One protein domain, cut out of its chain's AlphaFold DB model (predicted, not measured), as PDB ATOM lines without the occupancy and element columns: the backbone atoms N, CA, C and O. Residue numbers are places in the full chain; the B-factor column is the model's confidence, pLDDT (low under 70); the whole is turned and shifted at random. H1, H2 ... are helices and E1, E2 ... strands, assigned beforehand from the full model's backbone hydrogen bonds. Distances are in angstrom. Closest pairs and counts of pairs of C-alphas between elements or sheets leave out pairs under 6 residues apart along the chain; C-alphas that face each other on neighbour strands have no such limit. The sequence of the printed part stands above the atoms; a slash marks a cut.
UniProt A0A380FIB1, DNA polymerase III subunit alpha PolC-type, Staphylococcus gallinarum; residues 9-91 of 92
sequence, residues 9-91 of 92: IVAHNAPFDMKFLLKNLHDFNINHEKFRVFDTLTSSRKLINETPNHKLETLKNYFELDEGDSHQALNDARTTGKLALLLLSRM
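What this domain is: This is residues 9 to 91 of the 92 residues of the protein "DNA polymerase III subunit alpha PolC-type" of Staphylococcus gallinarum (UniProt A0A380FIB1). What shape does the backbone make? H4 runs along one side of a small helical body, with H2 and H3 packed on parts of it and the short strand pair E1 and E2 beside it; H1 reaches away from this body as an arm, its residues 23 to 27 and the following 28 to 29 sticking out, and the chain then folds back to E2. How is it made up and how large is it? The printed part has 83 residues with two named strands and four named helices in the order E1, H1, E2, H2, H3, H4; the sheet has the order E1, E2 and is parallel, and the class is mostly helix. It is only just compact, close to loose, with a radius of gyration of the C-alphas of 14.1 A, and it spans 44 by 30 by 20 A, the arm adding to the length.

How they stand to each other: How do the two strands pair? E1, residues 9 to 11, and E2, residues 36 to 39, are parallel neighbours, with 17 degrees between their directions. N 9 and O 36 are 2.8 A apart and N 38 and O 9 are 2.8 A apart, both within hydrogen-bond range. With H1, residues 14 to 27, they form a strand-helix-strand unit, two parallel neighbour strands with a helix between them along the chain, and its crossover is right-handed. What comes near the strands? The closest C-alphas of E1 and H4, residues 72 to 88, are those of Ala 11 and Thr 80, 6.3 A apart. The closest C-alphas of H1 and E2 are those of Ala 14 and Asp 39, 5.3 A apart. H1 touches no helix and is apart from H4. Which helices touch? H4 touches H2, residues 40 to 47, with its residues 80 to 87 alone; the closest C-alphas are those of Thr 40 and Ala 84, 5.8 A apart, and the two run the same way at a shallow tilt of 32 degrees, only just short of steep. H4 touches H3, residues 56 to 62, with its residues 76 to 83 alone; the closest C-alphas are those of Lys 60 and Thr 79, 6.6 A apart, at a steep tilt of 64 degrees, the same way. H2 and H3 are close but not clearly touching, the C-alphas of Leu 41 and Leu 56 being 7.9 A apart. Do the helix backbones show their hydrogen bonds? In H3 and H4 every O i to N i+4 pair is within hydrogen-bond range; in H1 it is 9 of 10 and in H2 3 of 4.

Where its parts are: Where do the strands lie? E1 starts at C-alpha 9, (-4.998, 88.894, 49.493), and measures 6.5 A from first to last C-alpha; E2, from Arg 36 to Asp 39, measures 10.1 A. Where do the helices run? H1 goes from Ala 14 to C-alpha 27 at (5.043, 106.510, 51.249), 19.9 A. H2, from Thr 40 to Leu 47, measures 10.0 A, and H3, from Leu 56 to Tyr 62, measures 9.9 A. H4, the longest helix, measures 24.1 A and ends at C-alpha 88, (-8.050, 75.143, 46.689).

The domain as a whole: How far does it reach? The two C-alphas farthest apart are those of Asn 29 and Glu 50, 44.3 A. Is the backbone continuous? The printed part has no cut, and no link is long; the links E1 to H1 and E2 to H2 are tight. Where is the model less sure? The mean pLDDT of the printed part is 93.7, and residues 67 to 71 are under 70.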
ATOM      1  N   ILE A   9      -5.320  88.375  50.819       96.38
ATOM      2  CA  ILE A   9      -4.998  88.894  49.493       96.38
ATOM      3  C   ILE A   9      -4.669  87.708  48.594       96.38
ATOM      4  O   ILE A   9      -3.851  86.862  48.947       96.38
ATOM      5  N   VAL A  10      -5.296  87.654  47.427       97.62
ATOM      6  CA  VAL A  10      -5.034  86.637  46.409       97.62
ATOM      7  C   VAL A  10      -4.363  87.328  45.232       97.62
ATOM      8  O   VAL A  10      -4.878  88.329  44.740       97.62
ATOM      9  N   ALA A  11      -3.219  86.809  44.797       97.88
ATOM     10  CA  ALA A  11      -2.466  87.358  43.674       97.88
ATOM     11  C   ALA A  11      -1.803  86.242  42.850       97.88
ATOM     12  O   ALA A  11      -1.719  85.086  43.279       97.88
ATOM     13  N   HIS A  12      -1.343  86.582  41.649       97.88
ATOM     14  CA  HIS A  12      -0.578  85.692  40.784       97.88
ATOM     15  C   HIS A  12       0.836  86.243  40.646       97.88
ATOM     16  O   HIS A  12       1.019  87.262  39.992       97.88
ATOM     17  N   ASN A  13       1.824  85.577  41.260       97.69
ATOM     18  CA  ASN A  13       3.153  86.143  41.524       97.69
ATOM     19  C   ASN A  13       3.100  87.275  42.564       97.69
ATOM     20  O   ASN A  13       3.596  88.382  42.348       97.69
ATOM     21  N   ALA A  14       2.514  86.971  43.724       97.62
ATOM     22  CA  ALA A  14       2.201  87.942  44.771       97.62
ATOM     23  C   ALA A  14       3.357  88.871  45.204       97.62
ATOM     24  O   ALA A  14       3.081  90.035  45.503       97.62
ATOM     25  N   PRO A  15       4.642  88.449  45.237       97.75
ATOM     26  CA  PRO A  15       5.741  89.360  45.564       97.75
ATOM     27  C   PRO A  15       5.804  90.612  44.679       97.75
ATOM     28  O   PRO A  15       6.247  91.661  45.147       97.75
ATOM     29  N   PHE A  16       5.356  90.517  43.423       96.06
ATOM     30  CA  PHE A  16       5.294  91.653  42.509       96.06
ATOM     31  C   PHE A  16       4.288  92.702  43.000       96.06
ATOM     32  O   PHE A  16       4.693  93.819  43.319       96.06
ATOM     33  N   ASP A  17       3.013  92.335  43.149       95.56
ATOM     34  CA  ASP A  17       1.946  93.252  43.577       95.56
ATOM     35  C   ASP A  17       2.180  93.795  44.990       95.56
ATOM     36  O   ASP A  17       2.050  94.997  45.250       95.56
ATOM     37  N   MET A  18       2.599  92.919  45.909       96.50
ATOM     38  CA  MET A  18       2.833  93.287  47.305       96.50
ATOM     39  C   MET A  18       3.939  94.334  47.445       96.50
ATOM     40  O   MET A  18       3.840  95.198  48.314       96.50
ATOM     41  N   LYS A  19       4.962  94.322  46.578       97.62
ATOM     42  CA  LYS A  19       6.008  95.355  46.582       97.62
ATOM     43  C   LYS A  19       5.427  96.748  46.331       97.62
ATOM     44  O   LYS A  19       5.813  97.692  47.018       97.62
ATOM     45  N   PHE A  20       4.508  96.886  45.372       96.81
ATOM     46  CA  PHE A  20       3.864  98.169  45.078       96.81
ATOM     47  C   PHE A  20       2.903  98.583  46.187       96.81
ATOM     48  O   PHE A  20       2.928  99.741  46.602       96.81
ATOM     49  N   LEU A  21       2.098  97.650  46.703       95.00
ATOM     50  CA  LEU A  21       1.181  97.930  47.808       95.00
ATOM     51  C   LEU A  21       1.943  98.432  49.041       95.00
ATOM     52  O   LEU A  21       1.668  99.525  49.524       95.00
ATOM     53  N   LEU A  22       2.939  97.674  49.508       95.81
ATOM     54  CA  LEU A  22       3.711  98.013  50.707       95.81
ATOM     55  C   LEU A  22       4.475  99.330  50.545       95.81
ATOM     56  O   LEU A  22       4.501 100.131  51.477       95.81
ATOM     57  N   LYS A  23       5.042  99.592  49.360       97.69
ATOM     58  CA  LYS A  23       5.694 100.875  49.078       97.69
ATOM     59  C   LYS A  23       4.717 102.046  49.200       97.69
ATOM     60  O   LYS A  23       5.049 103.026  49.849       97.69
ATOM     61  N   ASN A  24       3.525 101.946  48.614       96.75
ATOM     62  CA  ASN A  24       2.538 103.023  48.704       96.75
ATOM     63  C   ASN A  24       2.051 103.227  50.144       96.75
ATOM     64  O   ASN A  24       1.954 104.361  50.599       96.75
ATOM     65  N   LEU A  25       1.792 102.152  50.890       95.25
ATOM     66  CA  LEU A  25       1.404 102.273  52.300       95.25
ATOM     67  C   LEU A  25       2.479 102.993  53.118       95.25
ATOM     68  O   LEU A  25       2.155 103.881  53.902       95.25
ATOM     69  N   HIS A  26       3.748 102.665  52.875       96.44
ATOM     70  CA  HIS A  26       4.879 103.357  53.480       96.44
ATOM     71  C   HIS A  26       4.939 104.839  53.073       96.44
ATOM     72  O   HIS A  26       4.982 105.707  53.940       96.44
ATOM     73  N   ASP A  27       4.899 105.142  51.773       98.12
ATOM     74  CA  ASP A  27       5.043 106.510  51.249       98.12
ATOM     75  C   ASP A  27       3.923 107.452  51.739       98.12
ATOM     76  O   ASP A  27       4.150 108.649  51.909       98.12
ATOM     77  N   PHE A  28       2.730 106.913  52.015       96.88
ATOM     78  CA  PHE A  28       1.585 107.659  52.549       96.88
ATOM     79  C   PHE A  28       1.408 107.538  54.075       96.88
ATOM     80  O   PHE A  28       0.389 107.991  54.599       96.88
ATOM     81  N   ASN A  29       2.373 106.961  54.804       96.38
ATOM     82  CA  ASN A  29       2.313 106.743  56.261       96.38
ATOM     83  C   ASN A  29       1.036 106.010  56.728       96.38
ATOM     84  O   ASN A  29       0.464 106.313  57.778       96.38
ATOM     85  N   ILE A  30       0.563 105.043  55.939       94.12
ATOM     86  CA  ILE A  30      -0.611 104.231  56.255       94.12
ATOM     87  C   ILE A  30      -0.158 102.985  57.014       94.12
ATOM     88  O   ILE A  30       0.438 102.070  56.443       94.12
ATOM     89  N   ASN A  31      -0.498 102.924  58.301       92.12
ATOM     90  CA  ASN A  31      -0.257 101.742  59.122       92.12
ATOM     91  C   ASN A  31      -1.062 100.539  58.618       92.12
ATOM     92  O   ASN A  31      -2.210 100.669  58.180       92.12
ATOM     93  N   HIS A  32      -0.465  99.355  58.717       91.19
ATOM     94  CA  HIS A  32      -1.108  98.105  58.348       91.19
ATOM     95  C   HIS A  32      -0.575  96.939  59.180       91.19
ATOM     96  O   HIS A  32       0.581  96.924  59.602       91.19
ATOM     97  N   GLU A  33      -1.412  95.925  59.372       90.31
ATOM     98  CA  GLU A  33      -0.979  94.640  59.911       90.31
ATOM     99  C   GLU A  33      -0.295  93.789  58.830       90.31
ATOM    100  O   GLU A  33      -0.296  94.112  57.636       90.31
ATOM    101  N   LYS A  34       0.300  92.665  59.236       91.56
ATOM    102  CA  LYS A  34       0.864  91.704  58.289       91.56
ATOM    103  C   LYS A  34      -0.255  91.072  57.456       91.56
ATOM    104  O   LYS A  34      -1.121  90.384  57.990       91.56
ATOM    105  N   PHE A  35      -0.203  91.250  56.138       94.69
ATOM    106  CA  PHE A  35      -1.186  90.661  55.233       94.69
ATOM    107  C   PHE A  35      -1.063  89.138  55.155       94.69
ATOM    108  O   PHE A  35       0.037  88.587  55.058       94.69
ATOM    109  N   ARG A  36      -2.215  88.461  55.122       95.81
ATOM    110  CA  ARG A  36      -2.312  87.072  54.664       95.81
ATOM    111  C   ARG A  36      -2.364  87.083  53.144       95.81
ATOM    112  O   ARG A  36      -3.190  87.793  52.577       95.81
ATOM    113  N   VAL A  37      -1.494  86.315  52.496       97.00
ATOM    114  CA  VAL A  37      -1.349  86.324  51.036       97.00
ATOM    115  C   VAL A  37      -1.374  84.897  50.503       97.00
ATOM    116  O   VAL A  37      -0.630  84.047  50.988       97.00
ATOM    117  N   PHE A  38      -2.217  84.647  49.504       97.88
ATOM    118  CA  PHE A  38      -2.252  83.411  48.733       97.88
ATOM    119  C   PHE A  38      -1.721  83.679  47.324       97.88
ATOM    120  O   PHE A  38      -2.293  84.474  46.577       97.88
ATOM    121  N   ASP A  39      -0.620  83.016  46.968       98.38
ATOM    122  CA  ASP A  39       0.018  83.173  45.663       98.38
ATOM    123  C   ASP A  39      -0.332  82.008  44.732       98.38
ATOM    124  O   ASP A  39       0.218  80.903  44.833       98.38
ATOM    125  N   THR A  40      -1.217  82.288  43.777       98.44
ATOM    126  CA  THR A  40      -1.683  81.316  42.782       98.44
ATOM    127  C   THR A  40      -0.570  80.827  41.857       98.44
ATOM    128  O   THR A  40      -0.668  79.709  41.355       98.44
ATOM    129  N   LEU A  41       0.518  81.580  41.650       98.56
ATOM    130  CA  LEU A  41       1.651  81.102  40.849       98.56
ATOM    131  C   LEU A  41       2.376  79.963  41.573       98.56
ATOM    132  O   LEU A  41       2.669  78.924  40.984       98.56
ATOM    133  N   THR A  42       2.656  80.137  42.865       98.12
ATOM    134  CA  THR A  42       3.337  79.095  43.647       98.12
ATOM    135  C   THR A  42       2.462  77.864  43.854       98.12
ATOM    136  O   THR A  42       2.968  76.747  43.779       98.12
ATOM    137  N   SER A  43       1.158  78.055  44.064       98.12
ATOM    138  CA  SER A  43       0.196  76.962  44.215       98.12
ATOM    139  C   SER A  43      -0.038  76.223  42.895       98.12
ATOM    140  O   SER A  43      -0.001  74.996  42.875       98.12
ATOM    141  N   SER A  44      -0.189  76.934  41.772       98.19
ATOM    142  CA  SER A  44      -0.360  76.298  40.455       98.19
ATOM    143  C   SER A  44       0.840  75.445  40.058       98.19
ATOM    144  O   SER A  44       0.640  74.326  39.607       98.19
ATOM    145  N   ARG A  45       2.073  75.900  40.318       98.19
ATOM    146  CA  ARG A  45       3.297  75.102  40.099       98.19
ATOM    147  C   ARG A  45       3.327  73.767  40.843       98.19
ATOM    148  O   ARG A  45       4.091  72.890  40.464       98.19
ATOM    149  N   LYS A  46       2.567  73.635  41.932       97.56
ATOM    150  CA  LYS A  46       2.497  72.402  42.730       97.56
ATOM    151  C   LYS A  46       1.342  71.493  42.311       97.56
ATOM    152  O   LYS A  46       1.452  70.285  42.472       97.56
ATOM    153  N   LEU A  47       0.238  72.074  41.842       97.94
ATOM    154  CA  LEU A  47      -1.057  71.392  41.701       97.94
ATOM    155  C   LEU A  47      -1.490  71.163  40.246       97.94
ATOM    156  O   LEU A  47      -2.503  70.508  40.003       97.94
ATOM    157  N   ILE A  48      -0.780  71.745  39.282       97.50
ATOM    158  CA  ILE A  48      -1.123  71.700  37.860       97.50
ATOM    159  C   ILE A  48       0.111  71.213  37.105       97.50
ATOM    160  O   ILE A  48       1.162  71.835  37.177       97.50
ATOM    161  N   ASN A  49      -0.016  70.112  36.371       97.19
ATOM    162  CA  ASN A  49       1.064  69.551  35.546       97.19
ATOM    163  C   ASN A  49       0.667  69.460  34.062       97.19
ATOM    164  O   ASN A  49       1.486  69.136  33.208       97.19
ATOM    165  N   GLU A  50      -0.595  69.747  33.754       97.25
ATOM    166  CA  GLU A  50      -1.214  69.610  32.438       97.25
ATOM    167  C   GLU A  50      -1.020  70.827  31.513       97.25
ATOM    168  O   GLU A  50      -1.400  70.782  30.344       97.25
ATOM    169  N   THR A  51      -0.404  71.908  32.004       97.75
ATOM    170  CA  THR A  51      -0.151  73.137  31.235       97.75
ATOM    171  C   THR A  51       1.338  73.345  30.951       97.75
ATOM    172  O   THR A  51       2.160  73.081  31.826       97.75
ATOM    173  N   PRO A  52       1.719  73.916  29.790       97.06
ATOM    174  CA  PRO A  52       3.129  74.093  29.418       97.06
ATOM    175  C   PRO A  52       3.879  75.104  30.297       97.06
ATOM    176  O   PRO A  52       5.107  75.134  30.315       97.06
ATOM    177  N   ASN A  53       3.154  75.992  30.976       98.25
ATOM    178  CA  ASN A  53       3.690  76.949  31.933       98.25
ATOM    179  C   ASN A  53       2.560  77.445  32.850       98.25
ATOM    180  O   ASN A  53       1.388  77.165  32.615       98.25
ATOM    181  N   HIS A  54       2.924  78.235  33.858       98.12
ATOM    182  CA  HIS A  54       1.998  78.750  34.870       98.12
ATOM    183  C   HIS A  54       1.726  80.247  34.740       98.12
ATOM    184  O   HIS A  54       1.428  80.888  35.739       98.12
ATOM    185  N   LYS A  55       1.876  80.842  33.551       97.50
ATOM    186  CA  LYS A  55       1.454  82.233  33.339       97.50
ATOM    187  C   LYS A  55      -0.058  82.323  33.525       97.50
ATOM    188  O   LYS A  55      -0.776  81.441  33.050       97.50
ATOM    189  N   LEU A  56      -0.534  83.411  34.130       95.69
ATOM    190  CA  LEU A  56      -1.965  83.650  34.327       95.69
ATOM    191  C   LEU A  56      -2.756  83.457  33.031       95.69
ATOM    192  O   LEU A  56      -3.747  82.747  33.044       95.69
ATOM    193  N   GLU A  57      -2.277  83.993  31.907       94.00
ATOM    194  CA  GLU A  57      -2.917  83.838  30.594       94.00
ATOM    195  C   GLU A  57      -3.030  82.373  30.143       94.00
ATOM    196  O   GLU A  57      -4.072  81.951  29.649       94.00
ATOM    197  N   THR A  58      -1.982  81.567  30.349       96.56
ATOM    198  CA  THR A  58      -2.004  80.139  29.997       96.56
ATOM    199  C   THR A  58      -3.025  79.387  30.845       96.56
ATOM    200  O   THR A  58      -3.833  78.640  30.301       96.56
ATOM    201  N   LEU A  59      -3.032  79.621  32.158       97.06
ATOM    202  CA  LEU A  59      -3.984  78.990  33.077       97.06
ATOM    203  C   LEU A  59      -5.417  79.475  32.818       97.06
ATOM    204  O   LEU A  59      -6.348  78.676  32.820       97.06
ATOM    205  N   LYS A  60      -5.589  80.769  32.538       94.62
ATOM    206  CA  LYS A  60      -6.867  81.383  32.180       94.62
ATOM    207  C   LYS A  60      -7.491  80.693  30.977       94.62
ATOM    208  O   LYS A  60      -8.653  80.306  31.046       94.62
ATOM    209  N   ASN A  61      -6.717  80.538  29.906       94.00
ATOM    210  CA  ASN A  61      -7.195  79.935  28.667       94.00
ATOM    211  C   ASN A  61      -7.429  78.429  28.834       94.00
ATOM    212  O   ASN A  61      -8.415  77.912  28.329       94.00
ATOM    213  N   TYR A  62      -6.549  77.730  29.558       96.75
ATOM    214  CA  TYR A  62      -6.657  76.282  29.751       96.75
ATOM    215  C   TYR A  62      -7.870  75.873  30.598       96.75
ATOM    216  O   TYR A  62      -8.536  74.895  30.279       96.75
ATOM    217  N   PHE A  63      -8.156  76.612  31.673       96.06
ATOM    218  CA  PHE A  63      -9.274  76.328  32.580       96.06
ATOM    219  C   PHE A  63     -10.532  77.148  32.274       96.06
ATOM    220  O   PHE A  63     -11.442  77.172  33.098       96.06
ATOM    221  N   GLU A  64     -10.564  77.849  31.137       94.69
ATOM    222  CA  GLU A  64     -11.707  78.666  30.699       94.69
ATOM    223  C   GLU A  64     -12.189  79.650  31.788       94.69
ATOM    224  O   GLU A  64     -13.375  79.802  32.067       94.69
ATOM    225  N   LEU A  65     -11.241  80.326  32.450       92.56
ATOM    226  CA  LEU A  65     -11.526  81.195  33.604       92.56
ATOM    227  C   LEU A  65     -11.932  82.626  33.216       92.56
ATOM    228  O   LEU A  65     -12.274  83.422  34.099       92.56
ATOM    229  N   ASP A  66     -11.863  82.975  31.932       81.06
ATOM    230  CA  ASP A  66     -12.215  84.304  31.431       81.06
ATOM    231  C   ASP A  66     -13.738  84.513  31.443       81.06
ATOM    232  O   ASP A  66     -14.508  83.598  31.166       81.06
ATOM    233  N   GLU A  67     -14.175  85.716  31.803       69.81
ATOM    234  CA  GLU A  67     -15.595  86.080  31.923       69.81
ATOM    235  C   GLU A  67     -16.019  87.178  30.928       69.81
ATOM    236  O   GLU A  67     -17.164  87.625  30.958       69.81
ATOM    237  N   GLY A  68     -15.128  87.584  30.014       67.81
ATOM    238  CA  GLY A  68     -15.418  88.579  28.976       67.81
ATOM    239  C   GLY A  68     -15.150  90.035  29.386       67.81
ATOM    240  O   GLY A  68     -14.457  90.310  30.370       67.81
ATOM    241  N   ASP A  69     -15.665  90.966  28.567       63.06
ATOM    242  CA  ASP A  69     -15.304  92.395  28.495       63.06
ATOM    243  C   ASP A  69     -15.158  93.089  29.859       63.06
ATOM    244  O   ASP A  69     -16.111  93.549  30.492       63.06
ATOM    245  N   SER A  70     -13.910  93.219  30.295       55.56
ATOM    246  CA  SER A  70     -13.511  94.040  31.429       55.56
ATOM    247  C   SER A  70     -12.070  94.519  31.237       55.56
ATOM    248  O   SER A  70     -11.254  93.850  30.601       55.56
ATOM    249  N   HIS A  71     -11.749  95.719  31.741       64.88
ATOM    250  CA  HIS A  71     -10.386  96.259  31.695       64.88
ATOM    251  C   HIS A  71      -9.376  95.236  32.238       64.88
ATOM    252  O   HIS A  71      -9.652  94.584  33.245       64.88
ATOM    253  N   GLN A  72      -8.197  95.157  31.609       80.62
ATOM    254  CA  GLN A  72      -7.188  94.111  31.844       80.62
ATOM    255  C   GLN A  72      -6.948  93.816  33.336       80.62
ATOM    256  O   GLN A  72      -7.071  92.673  33.756       80.62
ATOM    257  N   ALA A  73      -6.737  94.843  34.166       88.19
ATOM    258  CA  ALA A  73      -6.438  94.653  35.589       88.19
ATOM    259  C   ALA A  73      -7.601  94.066  36.415       88.19
ATOM    260  O   ALA A  73      -7.376  93.255  37.313       88.19
ATOM    261  N   LEU A  74      -8.849  94.470  36.141       90.25
ATOM    262  CA  LEU A  74     -10.007  93.927  36.858       90.25
ATOM    263  C   LEU A  74     -10.286  92.490  36.416       90.25
ATOM    264  O   LEU A  74     -10.621  91.655  37.259       90.25
ATOM    265  N   ASN A  75     -10.134  92.210  35.119       90.50
ATOM    266  CA  ASN A  75     -10.283  90.854  34.609       90.50
ATOM    267  C   ASN A  75      -9.228  89.932  35.229       90.50
ATOM    268  O   ASN A  75      -9.578  88.917  35.823       90.50
ATOM    269  N   ASP A  76      -7.956  90.342  35.218       91.19
ATOM    270  CA  ASP A  76      -6.858  89.572  35.807       91.19
ATOM    271  C   ASP A  76      -7.090  89.295  37.297       91.19
ATOM    272  O   ASP A  76      -6.847  88.178  37.765       91.19
ATOM    273  N   ALA A  77      -7.632  90.262  38.047       93.25
ATOM    274  CA  ALA A  77      -8.003  90.064  39.446       93.25
ATOM    275  C   ALA A  77      -9.131  89.026  39.617       93.25
ATOM    276  O   ALA A  77      -9.044  88.162  40.496       93.25
ATOM    277  N   ARG A  78     -10.170  89.060  38.768       93.81
ATOM    278  CA  ARG A  78     -11.261  88.066  38.778       93.81
ATOM    279  C   ARG A  78     -10.759  86.678  38.397       93.81
ATOM    280  O   ARG A  78     -11.012  85.722  39.131       93.81
ATOM    281  N   THR A  79     -10.006  86.572  37.304       95.12
ATOM    282  CA  THR A  79      -9.368  85.330  36.856       95.12
ATOM    283  C   THR A  79      -8.474  84.750  37.946       95.12
ATOM    284  O   THR A  79      -8.562  83.561  38.242       95.12
ATOM    285  N   THR A  80      -7.662  85.579  38.601       96.50
ATOM    286  CA  THR A  80      -6.799  85.158  39.713       96.50
ATOM    287  C   THR A  80      -7.618  84.617  40.890       96.50
ATOM    288  O   THR A  80      -7.260  83.589  41.464       96.50
ATOM    289  N   GLY A  81      -8.744  85.255  41.225       96.75
ATOM    290  CA  GLY A  81      -9.669  84.764  42.250       96.75
ATOM    291  C   GLY A  81     -10.269  83.398  41.906       96.75
ATOM    292  O   GLY A  81     -10.235  82.487  42.733       96.75
ATOM    293  N   LYS A  82     -10.755  83.219  40.672       97.06
ATOM    294  CA  LYS A  82     -11.273  81.925  40.193       97.06
ATOM    295  C   LYS A  82     -10.202  80.837  40.199       97.06
ATOM    296  O   LYS A  82     -10.453  79.731  40.670       97.06
ATOM    297  N   LEU A  83      -8.999  81.167  39.729       97.69
ATOM    298  CA  LEU A  83      -7.858  80.260  39.749       97.69
ATOM    299  C   LEU A  83      -7.541  79.823  41.182       97.69
ATOM    300  O   LEU A  83      -7.284  78.647  41.412       97.69
ATOM    301  N   ALA A  84      -7.592  80.730  42.159       98.06
ATOM    302  CA  ALA A  84      -7.382  80.372  43.558       98.06
ATOM    303  C   ALA A  84      -8.429  79.378  44.077       98.06
ATOM    304  O   ALA A  84      -8.051  78.409  44.726       98.06
ATOM    305  N   LEU A  85      -9.713  79.573  43.757       97.50
ATOM    306  CA  LEU A  85     -10.775  78.631  44.135       97.50
ATOM    307  C   LEU A  85     -10.561  77.246  43.510       97.50
ATOM    308  O   LEU A  85     -10.655  76.240  44.210       97.50
ATOM    309  N   LEU A  86     -10.200  77.196  42.224       97.69
ATOM    310  CA  LEU A  86      -9.853  75.951  41.536       97.69
ATOM    311  C   LEU A  86      -8.666  75.255  42.211       97.69
ATOM    312  O   LEU A  86      -8.720  74.057  42.469       97.69
ATOM    313  N   LEU A  87      -7.606  75.996  42.538       97.94
ATOM    314  CA  LEU A  87      -6.435  75.434  43.209       97.94
ATOM    315  C   LEU A  87      -6.783  74.890  44.595       97.94
ATOM    316  O   LEU A  87      -6.344  73.796  44.923       97.94
ATOM    317  N   LEU A  88      -7.594  75.608  45.378       96.94
ATOM    318  CA  LEU A  88      -8.050  75.143  46.689       96.94
ATOM    319  C   LEU A  88      -8.837  73.831  46.580       96.94
ATOM    320  O   LEU A  88      -8.557  72.915  47.340       96.94
ATOM    321  N   SER A  89      -9.715  73.686  45.579       96.69
ATOM    322  CA  SER A  89     -10.443  72.425  45.340       96.69
ATOM    323  C   SER A  89      -9.564  71.233  44.933       96.69
ATOM    324  O   SER A  89     -10.043  70.108  44.909       96.69
ATOM    325  N   ARG A  90      -8.290  71.468  44.591       95.19
ATOM    326  CA  ARG A  90      -7.300  70.422  44.275       95.19
ATOM    327  C   ARG A  90      -6.355  70.101  45.434       95.19
ATOM    328  O   ARG A  90      -5.463  69.275  45.264       95.19
ATOM    329  N   MET A  91      -6.464  70.822  46.549       89.94
ATOM    330  CA  MET A  91      -5.647  70.582  47.745       89.94
ATOM    331  C   MET A  91      -6.287  69.563  48.696       89.94
ATOM    332  O   MET A  91      -5.587  69.086  49.590       89.94
TER     333      MET A  91